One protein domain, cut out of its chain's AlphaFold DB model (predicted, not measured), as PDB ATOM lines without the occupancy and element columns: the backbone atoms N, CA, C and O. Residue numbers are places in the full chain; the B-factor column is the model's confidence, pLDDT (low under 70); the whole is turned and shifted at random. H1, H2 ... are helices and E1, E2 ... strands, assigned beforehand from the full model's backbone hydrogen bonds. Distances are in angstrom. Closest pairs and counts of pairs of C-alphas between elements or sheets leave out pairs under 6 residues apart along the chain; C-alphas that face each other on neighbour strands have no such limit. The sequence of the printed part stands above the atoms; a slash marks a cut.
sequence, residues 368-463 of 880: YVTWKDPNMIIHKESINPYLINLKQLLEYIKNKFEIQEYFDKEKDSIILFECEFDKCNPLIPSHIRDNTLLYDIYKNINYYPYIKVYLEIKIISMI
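AT A GLANCE: This is residues 368 to 463 of the 880 residues of an uncharacterized protein of Reticulomyxa filosa (UniProt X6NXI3). One long helix, H1, runs over two small sheets that follow each other end to end, the three strands E2, E1 and E4 and then the two-stranded ribbon E3 and E5, joined where E4 runs on into E5. The short helix H2 sits at the end of the body where H1 begins, and a long stretch with no named element, residues 420 to 437, leads to it. The printed part has 96 residues, with two named helices and five named strands in the order E1, E2, H1, E3, H2, E4, E5; the class is mixed, helices and strands. The first sheet has the order E2, E1, E4 and is mixed; the pair E3 and E5 is antiparallel. The whole is compact, with a radius of gyration of the C-alphas of 13.7 A, yet elongated, spanning 42 by 24 by 23 A.

IN THESE COORDINATES: E1 is residues 368 to 372, beginning at C-alpha 368 at (-9.212, -4.736, -2.627). E2 is residues 378 to 382. H1, residues 390 to 409, is 27.9 A long and begins at C-alpha 390 at (2.922, -8.361, -6.204). E3 is residues 413 to 419, 17.5 A long. H2 is residues 438 to 442, and E4 is residues 452 to 455. E5, residues 457 to 462, is 16.7 A long and ends at C-alpha 462 at (-2.571, -32.399, -1.307).

HOW THE PARTS SIT: E1 and E2 form a hairpin, with N 381 and O 369 within hydrogen-bond range at 2.7 A. E1 and E4 are parallel at 36 degrees, with N 370 and O 453 at 2.7 A. H1 is on this sheet at a height over the sheet of 11.0 A, on a local plane fitted to just 6 of its C-alphas; the two make two layers, a helix on one face of a sheet. H1 lies over E2 and E1, slantwise to the strands, at 50 degrees to E1 on the local plane. E4 runs on into E5 at 47 degrees. E3 and E5 are antiparallel at 169 degrees, with N 415 and O 460 at 2.8 A. The closest C-alphas of H1 and E3 are those of Glu 402 and Ser 413, 7.2 A apart. H1 and E5 are near each other, with 10 pairs of C-alphas within 10 A. H1 and H2 are close but not clearly touching, the closest C-alphas being those of Leu 390 and Leu 438 at 6.1 A. H2 and E5 are apart. In H1 and H2 every O i to N i+4 pair is within hydrogen-bond range.

THE WHOLE: The two C-alphas farthest apart, those of Asn 446 and Ile 463, are 43.1 A apart. The printed part has no cut. The link from E3 to H2, 18 residues, is long. The mean pLDDT of the printed part is 88.7, and residues 409 to 411 are under 70.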
ATOM      1  N   TYR A 368      -9.214  -3.323  -2.992       89.81
ATOM      2  CA  TYR A 368      -9.212  -4.736  -2.627       89.81
ATOM      3  C   TYR A 368      -8.936  -5.630  -3.836       89.81
ATOM      4  O   TYR A 368      -9.232  -5.295  -4.988       89.81
ATOM      5  N   VAL A 369      -8.372  -6.797  -3.545       93.50
ATOM      6  CA  VAL A 369      -8.059  -7.832  -4.531       93.50
ATOM      7  C   VAL A 369      -9.097  -8.934  -4.424       93.50
ATOM      8  O   VAL A 369      -9.496  -9.315  -3.332       93.50
ATOM      9  N   THR A 370      -9.551  -9.455  -5.550       94.38
ATOM     10  CA  THR A 370     -10.475 -10.579  -5.622       94.38
ATOM     11  C   THR A 370      -9.832 -11.740  -6.344       94.38
ATOM     12  O   THR A 370      -9.077 -11.533  -7.286       94.38
ATOM     13  N   TRP A 371     -10.119 -12.955  -5.907       94.31
ATOM     14  CA  TRP A 371      -9.632 -14.176  -6.542       94.31
ATOM     15  C   TRP A 371     -10.640 -15.303  -6.309       94.31
ATOM     16  O   TRP A 371     -11.512 -15.188  -5.442       94.31
ATOM     17  N   LYS A 372     -10.574 -16.357  -7.124       89.56
ATOM     18  CA  LYS A 372     -11.421 -17.547  -6.977       89.56
ATOM     19  C   LYS A 372     -10.588 -18.721  -6.499       89.56
ATOM     20  O   LYS A 372      -9.510 -18.960  -7.036       89.56
ATOM     21  N   ASP A 373     -11.104 -19.451  -5.522       85.31
ATOM     22  CA  ASP A 373     -10.508 -20.718  -5.110       85.31
ATOM     23  C   ASP A 373     -10.946 -21.878  -6.035       85.31
ATOM     24  O   ASP A 373     -11.813 -21.696  -6.900       85.31
ATOM     25  N   PRO A 374     -10.374 -23.089  -5.882       80.75
ATOM     26  CA  PRO A 374     -10.764 -24.256  -6.680       80.75
ATOM     27  C   PRO A 374     -12.241 -24.659  -6.540       80.75
ATOM     28  O   PRO A 374     -12.775 -25.342  -7.415       80.75
ATOM     29  N   ASN A 375     -12.917 -24.218  -5.473       75.19
ATOM     30  CA  ASN A 375     -14.346 -24.423  -5.242       75.19
ATOM     31  C   ASN A 375     -15.205 -23.308  -5.874       75.19
ATOM     32  O   ASN A 375     -16.415 -23.258  -5.648       75.19
ATOM     33  N   MET A 376     -14.601 -22.431  -6.688       79.88
ATOM     34  CA  MET A 376     -15.224 -21.271  -7.337       79.88
ATOM     35  C   MET A 376     -15.755 -20.215  -6.358       79.88
ATOM     36  O   MET A 376     -16.576 -19.373  -6.739       79.88
ATOM     37  N   ILE A 377     -15.293 -20.224  -5.108       82.31
ATOM     38  CA  ILE A 377     -15.673 -19.219  -4.116       82.31
ATOM     39  C   ILE A 377     -14.823 -17.977  -4.337       82.31
ATOM     40  O   ILE A 377     -13.610 -18.047  -4.514       82.31
ATOM     41  N   ILE A 378     -15.493 -16.826  -4.351       86.12
ATOM     42  CA  ILE A 378     -14.844 -15.530  -4.523       86.12
ATOM     43  C   ILE A 378     -14.373 -15.029  -3.160       86.12
ATOM     44  O   ILE A 378     -15.175 -14.805  -2.251       86.12
ATOM     45  N   HIS A 379     -13.080 -14.763  -3.074       92.06
ATOM     46  CA  HIS A 379     -12.413 -14.140  -1.940       92.06
ATOM     47  C   HIS A 379     -12.180 -12.658  -2.222       92.06
ATOM     48  O   HIS A 379     -11.944 -12.275  -3.371       92.06
ATOM     49  N   LYS A 380     -12.271 -11.810  -1.193       92.94
ATOM     50  CA  LYS A 380     -11.962 -10.376  -1.246       92.94
ATOM     51  C   LYS A 380     -10.928 -10.037  -0.182       92.94
ATOM     52  O   LYS A 380     -11.204 -10.111   1.016       92.94
ATOM     53  N   GLU A 381      -9.770  -9.581  -0.630       93.88
ATOM     54  CA  GLU A 381      -8.619  -9.268   0.201       93.88
ATOM     55  C   GLU A 381      -8.434  -7.771   0.387       93.88
ATOM     56  O   GLU A 381      -8.267  -7.004  -0.564       93.88
ATOM     57  N   SER A 382      -8.415  -7.384   1.657       89.12
ATOM     58  CA  SER A 382      -8.100  -6.043   2.120       89.12
ATOM     59  C   SER A 382      -6.602  -5.796   2.079       89.12
ATOM     60  O   SER A 382      -5.875  -6.285   2.939       89.12
ATOM     61  N   ILE A 383      -6.137  -5.033   1.093       91.19
ATOM     62  CA  ILE A 383      -4.708  -4.840   0.849       91.19
ATOM     63  C   ILE A 383      -4.409  -3.350   0.692       91.19
ATOM     64  O   ILE A 383      -5.154  -2.629   0.037       91.19
ATOM     65  N   ASN A 384      -3.303  -2.883   1.276       91.88
ATOM     66  CA  ASN A 384      -2.829  -1.519   1.065       91.88
ATOM     67  C   ASN A 384      -1.860  -1.480  -0.132       91.88
ATOM     68  O   ASN A 384      -0.713  -1.911   0.011       91.88
ATOM     69  N   PRO A 385      -2.272  -0.945  -1.298       92.56
ATOM     70  CA  PRO A 385      -1.465  -1.009  -2.514       92.56
ATOM     71  C   PRO A 385      -0.170  -0.183  -2.445       92.56
ATOM     72  O   PRO A 385       0.719  -0.385  -3.268       92.56
ATOM     73  N   TYR A 386      -0.047   0.721  -1.470       92.31
ATOM     74  CA  TYR A 386       1.146   1.541  -1.254       92.31
ATOM     75  C   TYR A 386       2.217   0.844  -0.404       92.31
ATOM     76  O   TYR A 386       3.349   1.313  -0.359       92.31
ATOM     77  N   LEU A 387       1.870  -0.249   0.288       93.00
ATOM     78  CA  LEU A 387       2.761  -0.929   1.238       93.00
ATOM     79  C   LEU A 387       3.204  -2.321   0.782       93.00
ATOM     80  O   LEU A 387       4.090  -2.903   1.402       93.00
ATOM     81  N   ILE A 388       2.580  -2.868  -0.260       94.81
ATOM     82  CA  ILE A 388       2.764  -4.261  -0.667       94.81
ATOM     83  C   ILE A 388       3.101  -4.367  -2.154       94.81
ATOM     84  O   ILE A 388       2.578  -3.627  -2.994       94.81
ATOM     85  N   ASN A 389       3.994  -5.295  -2.481       96.12
ATOM     86  CA  ASN A 389       4.310  -5.663  -3.858       96.12
ATOM     87  C   ASN A 389       3.548  -6.916  -4.315       96.12
ATOM     88  O   ASN A 389       2.895  -7.595  -3.521       96.12
ATOM     89  N   LEU A 390       3.618  -7.216  -5.614       94.62
ATOM     90  CA  LEU A 390       2.922  -8.361  -6.204       94.62
ATOM     91  C   LEU A 390       3.338  -9.691  -5.553       94.62
ATOM     92  O   LEU A 390       2.475 -10.505  -5.235       94.62
ATOM     93  N   LYS A 391       4.631  -9.891  -5.276       95.00
ATOM     94  CA  LYS A 391       5.146 -11.094  -4.606       95.00
ATOM     95  C   LYS A 391       4.515 -11.294  -3.228       95.00
ATOM     96  O   LYS A 391       4.007 -12.372  -2.937       95.00
ATOM     97  N   GLN A 392       4.526 -10.252  -2.400       96.19
ATOM     98  CA  GLN A 392       3.955 -10.276  -1.054       96.19
ATOM     99  C   GLN A 392       2.439 -10.496  -1.086       96.19
ATOM    100  O   GLN A 392       1.914 -11.196  -0.227       96.19
ATOM    101  N   LEU A 393       1.732  -9.934  -2.074       95.38
ATOM    102  CA  LEU A 393       0.304 -10.190  -2.271       95.38
ATOM    103  C   LEU A 393       0.037 -11.668  -2.584       95.38
ATOM    104  O   LEU A 393      -0.842 -12.274  -1.976       95.38
ATOM    105  N   LEU A 394       0.786 -12.245  -3.525       94.75
ATOM    106  CA  LEU A 394       0.643 -13.650  -3.902       94.75
ATOM    107  C   LEU A 394       0.976 -14.580  -2.726       94.75
ATOM    108  O   LEU A 394       0.248 -15.538  -2.486       94.75
ATOM    109  N   GLU A 395       2.013 -14.263  -1.948       95.12
ATOM    110  CA  GLU A 395       2.368 -14.991  -0.724       95.12
ATOM    111  C   GLU A 395       1.287 -14.864   0.361       95.12
ATOM    112  O   GLU A 395       0.924 -15.855   0.989       95.12
ATOM    113  N   TYR A 396       0.700 -13.678   0.535       94.69
ATOM    114  CA  TYR A 396      -0.424 -13.464   1.448       94.69
ATOM    115  C   TYR A 396      -1.648 -14.309   1.067       94.69
ATOM    116  O   TYR A 396      -2.220 -14.982   1.925       94.69
ATOM    117  N   ILE A 397      -2.030 -14.313  -0.217       95.06
ATOM    118  CA  ILE A 397      -3.152 -15.121  -0.716       95.06
ATOM    119  C   ILE A 397      -2.858 -16.613  -0.538       95.06
ATOM    120  O   ILE A 397      -3.717 -17.354  -0.061       95.06
ATOM    121  N   LYS A 398      -1.633 -17.042  -0.862       93.94
ATOM    122  CA  LYS A 398      -1.182 -18.418  -0.656       93.94
ATOM    123  C   LYS A 398      -1.335 -18.835   0.809       93.94
ATOM    124  O   LYS A 398      -1.995 -19.833   1.076       93.94
ATOM    125  N   ASN A 399      -0.818 -18.044   1.750       92.88
ATOM    126  CA  ASN A 399      -0.903 -18.332   3.186       92.88
ATOM    127  C   ASN A 399      -2.357 -18.381   3.682       92.88
ATOM    128  O   ASN A 399      -2.711 -19.242   4.484       92.88
ATOM    129  N   LYS A 400      -3.228 -17.492   3.190       92.31
ATOM    130  CA  LYS A 400      -4.661 -17.541   3.515       92.31
ATOM    131  C   LYS A 400      -5.338 -18.807   3.010       92.31
ATOM    132  O   LYS A 400      -6.115 -19.405   3.752       92.31
ATOM    133  N   PHE A 401      -5.031 -19.225   1.784       91.56
ATOM    134  CA  PHE A 401      -5.536 -20.484   1.252       91.56
ATOM    135  C   PHE A 401      -5.022 -21.678   2.067       91.56
ATOM    136  O   PHE A 401      -5.804 -22.568   2.381       91.56
ATOM    137  N   GLU A 402      -3.756 -21.675   2.499       90.50
ATOM    138  CA  GLU A 402      -3.226 -22.711   3.403       90.50
ATOM    139  C   GLU A 402      -3.991 -22.755   4.731       90.50
ATOM    140  O   GLU A 402      -4.339 -23.839   5.185       90.50
ATOM    141  N   ILE A 403      -4.325 -21.606   5.330       90.81
ATOM    142  CA  ILE A 403      -5.141 -21.549   6.555       90.81
ATOM    143  C   ILE A 403      -6.552 -22.100   6.307       90.81
ATOM    144  O   ILE A 403      -7.093 -22.805   7.159       90.81
ATOM    145  N   GLN A 404      -7.164 -21.812   5.158       89.25
ATOM    146  CA  GLN A 404      -8.465 -22.381   4.797       89.25
ATOM    147  C   GLN A 404      -8.392 -23.901   4.637       89.25
ATOM    148  O   GLN A 404      -9.151 -24.617   5.283       89.25
ATOM    149  N   GLU A 405      -7.451 -24.404   3.845       85.75
ATOM    150  CA  GLU A 405      -7.298 -25.842   3.610       85.75
ATOM    151  C   GLU A 405      -6.877 -26.586   4.885       85.75
ATOM    152  O   GLU A 405      -7.280 -27.728   5.101       85.75
ATOM    153  N   TYR A 406      -6.120 -25.935   5.774       84.69
ATOM    154  CA  TYR A 406      -5.843 -26.437   7.117       84.69
ATOM    155  C   TYR A 406      -7.123 -26.514   7.958       84.69
ATOM    156  O   TYR A 406      -7.243 -27.386   8.798       84.69
ATOM    157  N   PHE A 407      -8.117 -25.650   7.787       82.69
ATOM    158  CA  PHE A 407      -9.365 -25.823   8.534       82.69
ATOM    159  C   PHE A 407     -10.133 -27.059   8.044       82.69
ATOM    160  O   PHE A 407     -10.458 -27.954   8.830       82.69
ATOM    161  N   ASP A 408     -10.346 -27.126   6.730       72.12
ATOM    162  CA  ASP A 408     -11.185 -28.141   6.090       72.12
ATOM    163  C   ASP A 408     -10.552 -29.531   6.150       72.12
ATOM    164  O   ASP A 408     -11.235 -30.540   6.308       72.12
ATOM    165  N   LYS A 409      -9.228 -29.588   5.988       68.88
ATOM    166  CA  LYS A 409      -8.481 -30.833   5.798       68.88
ATOM    167  C   LYS A 409      -7.298 -30.969   6.757       68.88
ATOM    168  O   LYS A 409      -6.462 -31.855   6.589       68.88
ATOM    169  N   GLU A 410      -7.195 -30.106   7.767       69.38
ATOM    170  CA  GLU A 410      -6.145 -30.056   8.802       69.38
ATOM    171  C   GLU A 410      -4.713 -29.876   8.334       69.38
ATOM    172  O   GLU A 410      -3.919 -29.287   9.045       69.38
ATOM    173  N   LYS A 411      -4.309 -30.425   7.203       66.75
ATOM    174  CA  LYS A 411      -2.920 -30.790   6.994       66.75
ATOM    175  C   LYS A 411      -2.503 -30.657   5.544       66.75
ATOM    176  O   LYS A 411      -1.424 -31.127   5.231       66.75
ATOM    177  N   ASP A 412      -3.298 -30.028   4.685       76.88
ATOM    178  CA  ASP A 412      -2.982 -29.869   3.266       76.88
ATOM    179  C   ASP A 412      -1.702 -29.058   3.014       76.88
ATOM    180  O   ASP A 412      -1.315 -28.164   3.762       76.88
ATOM    181  N   SER A 413      -1.045 -29.391   1.911       81.81
ATOM    182  CA  SER A 413       0.124 -28.702   1.379       81.81
ATOM    183  C   SER A 413      -0.143 -28.286  -0.058       81.81
ATOM    184  O   SER A 413      -0.648 -29.078  -0.857       81.81
ATOM    185  N   ILE A 414       0.190 -27.044  -0.398       86.69
ATOM    186  CA  ILE A 414       0.034 -26.533  -1.761       86.69
ATOM    187  C   ILE A 414       1.079 -27.184  -2.678       86.69
ATOM    188  O   ILE A 414       2.274 -27.174  -2.384       86.69
ATOM    189  N   ILE A 415       0.607 -27.739  -3.797       84.44
ATOM    190  CA  ILE A 415       1.408 -28.309  -4.891       84.44
ATOM    191  C   ILE A 415       1.721 -27.244  -5.933       84.44
ATOM    192  O   ILE A 415       2.859 -27.089  -6.350       84.44
ATOM    193  N   LEU A 416       0.681 -26.537  -6.371       86.75
ATOM    194  CA  LEU A 416       0.749 -25.533  -7.419       86.75
ATOM    195  C   LEU A 416       0.019 -24.302  -6.911       86.75
ATOM    196  O   LEU A 416      -1.118 -24.407  -6.452       86.75
ATOM    197  N   PHE A 417       0.673 -23.153  -7.015       89.88
ATOM    198  CA  PHE A 417       0.063 -21.847  -6.828       89.88
ATOM    199  C   PHE A 417       0.568 -20.951  -7.945       89.88
ATOM    200  O   PHE A 417       1.744 -20.593  -7.979       89.88
ATOM    201  N   GLU A 418      -0.312 -20.632  -8.879       89.06
ATOM    202  CA  GLU A 418       0.061 -19.914 -10.085       89.06
ATOM    203  C   GLU A 418      -0.958 -18.826 -10.391       89.06
ATOM    204  O   GLU A 418      -2.159 -19.085 -10.373       89.06
ATOM    205  N   CYS A 419      -0.489 -17.617 -10.690       89.94
ATOM    206  CA  CYS A 419      -1.352 -16.524 -11.115       89.94
ATOM    207  C   CYS A 419      -1.252 -16.338 -12.633       89.94
ATOM    208  O   CYS A 419      -0.172 -16.083 -13.163       89.94
ATOM    209  N   GLU A 420      -2.380 -16.459 -13.333       90.69
ATOM    210  CA  GLU A 420      -2.459 -16.271 -14.784       90.69
ATOM    211  C   GLU A 420      -2.655 -14.779 -15.090       90.69
ATOM    212  O   GLU A 420      -3.777 -14.274 -15.181       90.69
ATOM    213  N   PHE A 421      -1.543 -14.044 -15.186       90.75
ATOM    214  CA  PHE A 421      -1.527 -12.581 -15.334       90.75
ATOM    215  C   PHE A 421      -2.296 -12.060 -16.556       90.75
ATOM    216  O   PHE A 421      -2.900 -10.988 -16.490       90.75
ATOM    217  N   ASP A 422      -2.334 -12.833 -17.641       89.25
ATOM    218  CA  ASP A 422      -3.081 -12.550 -18.871       89.25
ATOM    219  C   ASP A 422      -4.607 -12.622 -18.691       89.25
ATOM    220  O   ASP A 422      -5.351 -12.043 -19.482       89.25
ATOM    221  N   LYS A 423      -5.071 -13.292 -17.633       90.75
ATOM    222  CA  LYS A 423      -6.490 -13.427 -17.269       90.75
ATOM    223  C   LYS A 423      -6.897 -12.563 -16.077       90.75
ATOM    224  O   LYS A 423      -8.070 -12.543 -15.702       90.75
ATOM    225  N   CYS A 424      -5.945 -11.854 -15.475       92.19
ATOM    226  CA  CYS A 424      -6.221 -10.899 -14.412       92.19
ATOM    227  C   CYS A 424      -6.951  -9.669 -14.967       92.19
ATOM    228  O   CYS A 424      -6.811  -9.309 -16.137       92.19
ATOM    229  N   ASN A 425      -7.735  -9.006 -14.121       90.69
ATOM    230  CA  ASN A 425      -8.445  -7.789 -14.495       90.69
ATOM    231  C   ASN A 425      -8.370  -6.749 -13.369       90.69
ATOM    232  O   ASN A 425      -8.955  -6.985 -12.315       90.69
ATOM    233  N   PRO A 426      -7.734  -5.585 -13.564       91.94
ATOM    234  CA  PRO A 426      -7.025  -5.147 -14.770       91.94
ATOM    235  C   PRO A 426      -5.817  -6.037 -15.102       91.94
ATOM    236  O   PRO A 426      -5.244  -6.659 -14.209       91.94
ATOM    237  N   LEU A 427      -5.468  -6.130 -16.389       92.44
ATOM    238  CA  LEU A 427      -4.402  -7.018 -16.862       92.44
ATOM    239  C   LEU A 427      -3.059  -6.625 -16.237       92.44
ATOM    240  O   LEU A 427      -2.725  -5.441 -16.186       92.44
ATOM    241  N   ILE A 428      -2.290  -7.619 -15.787       90.00
ATOM    242  CA  ILE A 428      -0.938  -7.425 -15.257       90.00
ATOM    243  C   ILE A 428       0.046  -7.736 -16.395       90.00
ATOM    244  O   ILE A 428       0.126  -8.883 -16.833       90.00
ATOM    245  N   PRO A 429       0.785  -6.746 -16.924       86.12
ATOM    246  CA  PRO A 429       1.767  -7.003 -17.967       86.12
ATOM    247  C   PRO A 429       2.830  -8.029 -17.547       86.12
ATOM    248  O   PRO A 429       3.417  -7.926 -16.473       86.12
ATOM    249  N   SER A 430       3.152  -8.968 -18.438       81.31
ATOM    250  CA  SER A 430       4.115 -10.053 -18.181       81.31
ATOM    251  C   SER A 430       5.555  -9.589 -17.921       81.31
ATOM    252  O   SER A 430       6.358 -10.352 -17.392       81.31
ATOM    253  N   HIS A 431       5.896  -8.347 -18.280       84.75
ATOM    254  CA  HIS A 431       7.215  -7.757 -18.031       84.75
ATOM    255  C   HIS A 431       7.371  -7.180 -16.613       84.75
ATOM    256  O   HIS A 431       8.470  -6.762 -16.238       84.75
ATOM    257  N   ILE A 432       6.288  -7.110 -15.832       86.44
ATOM    258  CA  ILE A 432       6.331  -6.614 -14.456       86.44
ATOM    259  C   ILE A 432       7.096  -7.613 -13.590       86.44
ATOM    260  O   ILE A 432       6.824  -8.809 -13.597       86.44
ATOM    261  N   ARG A 433       8.064  -7.108 -12.821       86.06
ATOM    262  CA  ARG A 433       8.794  -7.914 -11.835       86.06
ATOM    263  C   ARG A 433       7.926  -8.113 -10.595       86.06
ATOM    264  O   ARG A 433       7.320  -7.149 -10.130       86.06
ATOM    265  N   ASP A 434       7.978  -9.291  -9.979       83.88
ATOM    266  CA  ASP A 434       7.177  -9.614  -8.784       83.88
ATOM    267  C   ASP A 434       7.401  -8.641  -7.607       83.88
ATOM    268  O   ASP A 434       6.515  -8.423  -6.786       83.88
ATOM    269  N   ASN A 435       8.567  -7.991  -7.536       92.69
ATOM    270  CA  ASN A 435       8.891  -7.021  -6.483       92.69
ATOM    271  C   ASN A 435       8.275  -5.620  -6.703       92.69
ATOM    272  O   ASN A 435       8.541  -4.712  -5.918       92.69
ATOM    273  N   THR A 436       7.473  -5.420  -7.753       94.50
ATOM    274  CA  THR A 436       6.834  -4.131  -8.069       94.50
ATOM    275  C   THR A 436       5.664  -3.855  -7.121       94.50
ATOM    276  O   THR A 436       4.828  -4.734  -6.901       94.50
ATOM    277  N   LEU A 437       5.589  -2.640  -6.564       95.94
ATOM    278  CA  LEU A 437       4.478  -2.213  -5.703       95.94
ATOM    279  C   LEU A 437       3.156  -2.218  -6.468       95.94
ATOM    280  O   LEU A 437       3.105  -1.782  -7.617       95.94
ATOM    281  N   LEU A 438       2.064  -2.632  -5.819       94.44
ATOM    282  CA  LEU A 438       0.744  -2.639  -6.462       94.44
ATOM    283  C   LEU A 438       0.312  -1.234  -6.906       94.44
ATOM    284  O   LEU A 438      -0.340  -1.092  -7.938       94.44
ATOM    285  N   TYR A 439       0.696  -0.195  -6.158       94.12
ATOM    286  CA  TYR A 439       0.527   1.196  -6.573       94.12
ATOM    287  C   TYR A 439       1.124   1.446  -7.961       94.12
ATOM    288  O   TYR A 439       0.436   1.967  -8.830       94.12
ATOM    289  N   ASP A 440       2.365   1.030  -8.213       94.69
ATOM    290  CA  ASP A 440       3.021   1.280  -9.497       94.69
ATOM    291  C   ASP A 440       2.386   0.510 -10.654       94.69
ATOM    292  O   ASP A 440       2.362   1.019 -11.774       94.69
ATOM    293  N   ILE A 441       1.826  -0.670 -10.373       94.25
ATOM    294  CA  ILE A 441       1.085  -1.471 -11.354       94.25
ATOM    295  C   ILE A 441      -0.220  -0.765 -11.747       94.25
ATOM    296  O   ILE A 441      -0.577  -0.732 -12.924       94.25
ATOM    297  N   TYR A 442      -0.931  -0.182 -10.778       93.56
ATOM    298  CA  TYR A 442      -2.325   0.222 -10.969       93.56
ATOM    299  C   TYR A 442      -2.606   1.734 -10.933       93.56
ATOM    300  O   TYR A 442      -3.721   2.141 -11.253       93.56
ATOM    301  N   LYS A 443      -1.630   2.587 -10.594       92.88
ATOM    302  CA  LYS A 443      -1.808   4.049 -10.437       92.88
ATOM    303  C   LYS A 443      -2.375   4.770 -11.660       92.88
ATOM    304  O   LYS A 443      -2.980   5.824 -11.511       92.88
ATOM    305  N   ASN A 444      -2.183   4.211 -12.854       91.12
ATOM    306  CA  ASN A 444      -2.633   4.807 -14.114       91.12
ATOM    307  C   ASN A 444      -4.058   4.384 -14.511       91.12
ATOM    308  O   ASN A 444      -4.537   4.764 -15.578       91.12
ATOM    309  N   ILE A 445      -4.733   3.573 -13.695       88.56
ATOM    310  CA  ILE A 445      -6.085   3.095 -13.978       88.56
ATOM    311  C   ILE A 445      -7.100   4.117 -13.478       88.56
ATOM    312  O   ILE A 445      -6.988   4.646 -12.370       88.56
ATOM    313  N   ASN A 446      -8.119   4.375 -14.297       84.75
ATOM    314  CA  ASN A 446      -9.199   5.287 -13.946       84.75
ATOM    315  C   ASN A 446      -9.817   4.910 -12.593       84.75
ATOM    316  O   ASN A 446     -10.098   3.740 -12.334       84.75
ATOM    317  N   TYR A 447     -10.073   5.925 -11.766       81.00
ATOM    318  CA  TYR A 447     -10.651   5.802 -10.424       81.00
ATOM    319  C   TYR A 447      -9.744   5.178  -9.352       81.00
ATOM    320  O   TYR A 447     -10.227   4.936  -8.251       81.00
ATOM    321  N   TYR A 448      -8.443   4.979  -9.594       81.00
ATOM    322  CA  TYR A 448      -7.501   4.586  -8.537       81.00
ATOM    323  C   TYR A 448      -7.564   5.551  -7.324       81.00
ATOM    324  O   TYR A 448      -7.618   6.767  -7.522       81.00
ATOM    325  N   PRO A 449      -7.555   5.055  -6.067       78.44
ATOM    326  CA  PRO A 449      -7.404   3.658  -5.639       78.44
ATOM    327  C   PRO A 449      -8.709   2.847  -5.588       78.44
ATOM    328  O   PRO A 449      -8.653   1.679  -5.215       78.44
ATOM    329  N   TYR A 450      -9.854   3.426  -5.964       82.06
ATOM    330  CA  TYR A 450     -11.166   2.765  -6.028       82.06
ATOM    331  C   TYR A 450     -11.281   1.805  -7.215       82.06
ATOM    332  O   TYR A 450     -12.141   1.951  -8.086       82.06
ATOM    333  N   ILE A 451     -10.398   0.814  -7.242       82.56
ATOM    334  CA  ILE A 451     -10.368  -0.229  -8.255       82.56
ATOM    335  C   ILE A 451     -10.553  -1.595  -7.606       82.56
ATOM    336  O   ILE A 451     -10.029  -1.884  -6.530       82.56
ATOM    337  N   LYS A 452     -11.302  -2.448  -8.299       85.62
ATOM    338  CA  LYS A 452     -11.404  -3.869  -7.994       85.62
ATOM    339  C   LYS A 452     -10.391  -4.595  -8.863       85.62
ATOM    340  O   LYS A 452     -10.514  -4.571 -10.084       85.62
ATOM    341  N   VAL A 453      -9.416  -5.234  -8.230       91.19
ATOM    342  CA  VAL A 453      -8.454  -6.096  -8.919       91.19
ATOM    343  C   VAL A 453      -8.956  -7.531  -8.836       91.19
ATOM    344  O   VAL A 453      -9.373  -7.982  -7.775       91.19
ATOM    345  N   TYR A 454      -8.943  -8.255  -9.941       93.31
ATOM    346  CA  TYR A 454      -9.220  -9.680 -10.027       93.31
ATOM    347  C   TYR A 454      -7.943 -10.410 -10.424       93.31
ATOM    348  O   TYR A 454      -7.341 -10.084 -11.449       93.31
ATOM    349  N   LEU A 455      -7.556 -11.396  -9.623       94.19
ATOM    350  CA  LEU A 455      -6.477 -12.322  -9.915       94.19
ATOM    351  C   LEU A 455      -7.060 -13.680 -10.296       94.19
ATOM    352  O   LEU A 455      -7.822 -14.277  -9.534       94.19
ATOM    353  N   GLU A 456      -6.656 -14.177 -11.460       92.69
ATOM    354  CA  GLU A 456      -6.893 -15.563 -11.845       92.69
ATOM    355  C   GLU A 456      -5.798 -16.419 -11.207       92.69
ATOM    356  O   GLU A 456      -4.625 -16.289 -11.563       92.69
ATOM    357  N   ILE A 457      -6.166 -17.257 -10.237       91.50
ATOM    358  CA  ILE A 457      -5.218 -18.086  -9.490       91.50
ATOM    359  C   ILE A 457      -5.590 -19.554  -9.663       91.50
ATOM    360  O   ILE A 457      -6.714 -19.970  -9.394       91.50
ATOM    361  N   LYS A 458      -4.616 -20.354 -10.087       89.75
ATOM    362  CA  LYS A 458      -4.688 -21.811 -10.103       89.75
ATOM    363  C   LYS A 458      -4.030 -22.349  -8.851       89.75
ATOM    364  O   LYS A 458      -2.839 -22.126  -8.636       89.75
ATOM    365  N   ILE A 459      -4.807 -23.073  -8.052       89.12
ATOM    366  CA  ILE A 459      -4.315 -23.694  -6.826       89.12
ATOM    367  C   ILE A 459      -4.624 -25.185  -6.840       89.12
ATOM    368  O   ILE A 459      -5.744 -25.595  -7.141       89.12
ATOM    369  N   ILE A 460      -3.622 -25.994  -6.510       87.06
ATOM    370  CA  ILE A 460      -3.762 -27.436  -6.303       87.06
ATOM    371  C   ILE A 460      -3.100 -27.773  -4.972       87.06
ATOM    372  O   ILE A 460      -1.959 -27.374  -4.739       87.06
ATOM    373  N   SER A 461      -3.800 -28.510  -4.114       88.44
ATOM    374  CA  SER A 461      -3.333 -28.951  -2.797       88.44
ATOM    375  C   SER A 461      -3.327 -30.478  -2.673       88.44
ATOM    376  O   SER A 461      -3.975 -31.190  -3.446       88.44
ATOM    377  N   MET A 462      -2.566 -30.990  -1.706       88.62
ATOM    378  CA  MET A 462      -2.571 -32.399  -1.307       88.62
ATOM    379  C   MET A 462      -2.364 -32.593   0.190       88.62
ATOM    380  O   MET A 462      -1.602 -31.861   0.825       88.62
ATOM    381  N   ILE A 463      -2.887 -33.712   0.692       90.62
ATOM    382  CA  ILE A 463      -2.603 -34.195   2.040       90.62
ATOM    383  C   ILE A 463      -1.184 -34.788   2.075       90.62
ATOM    384  O   ILE A 463      -0.908 -35.721   1.315       90.62
TER     385      ILE A 463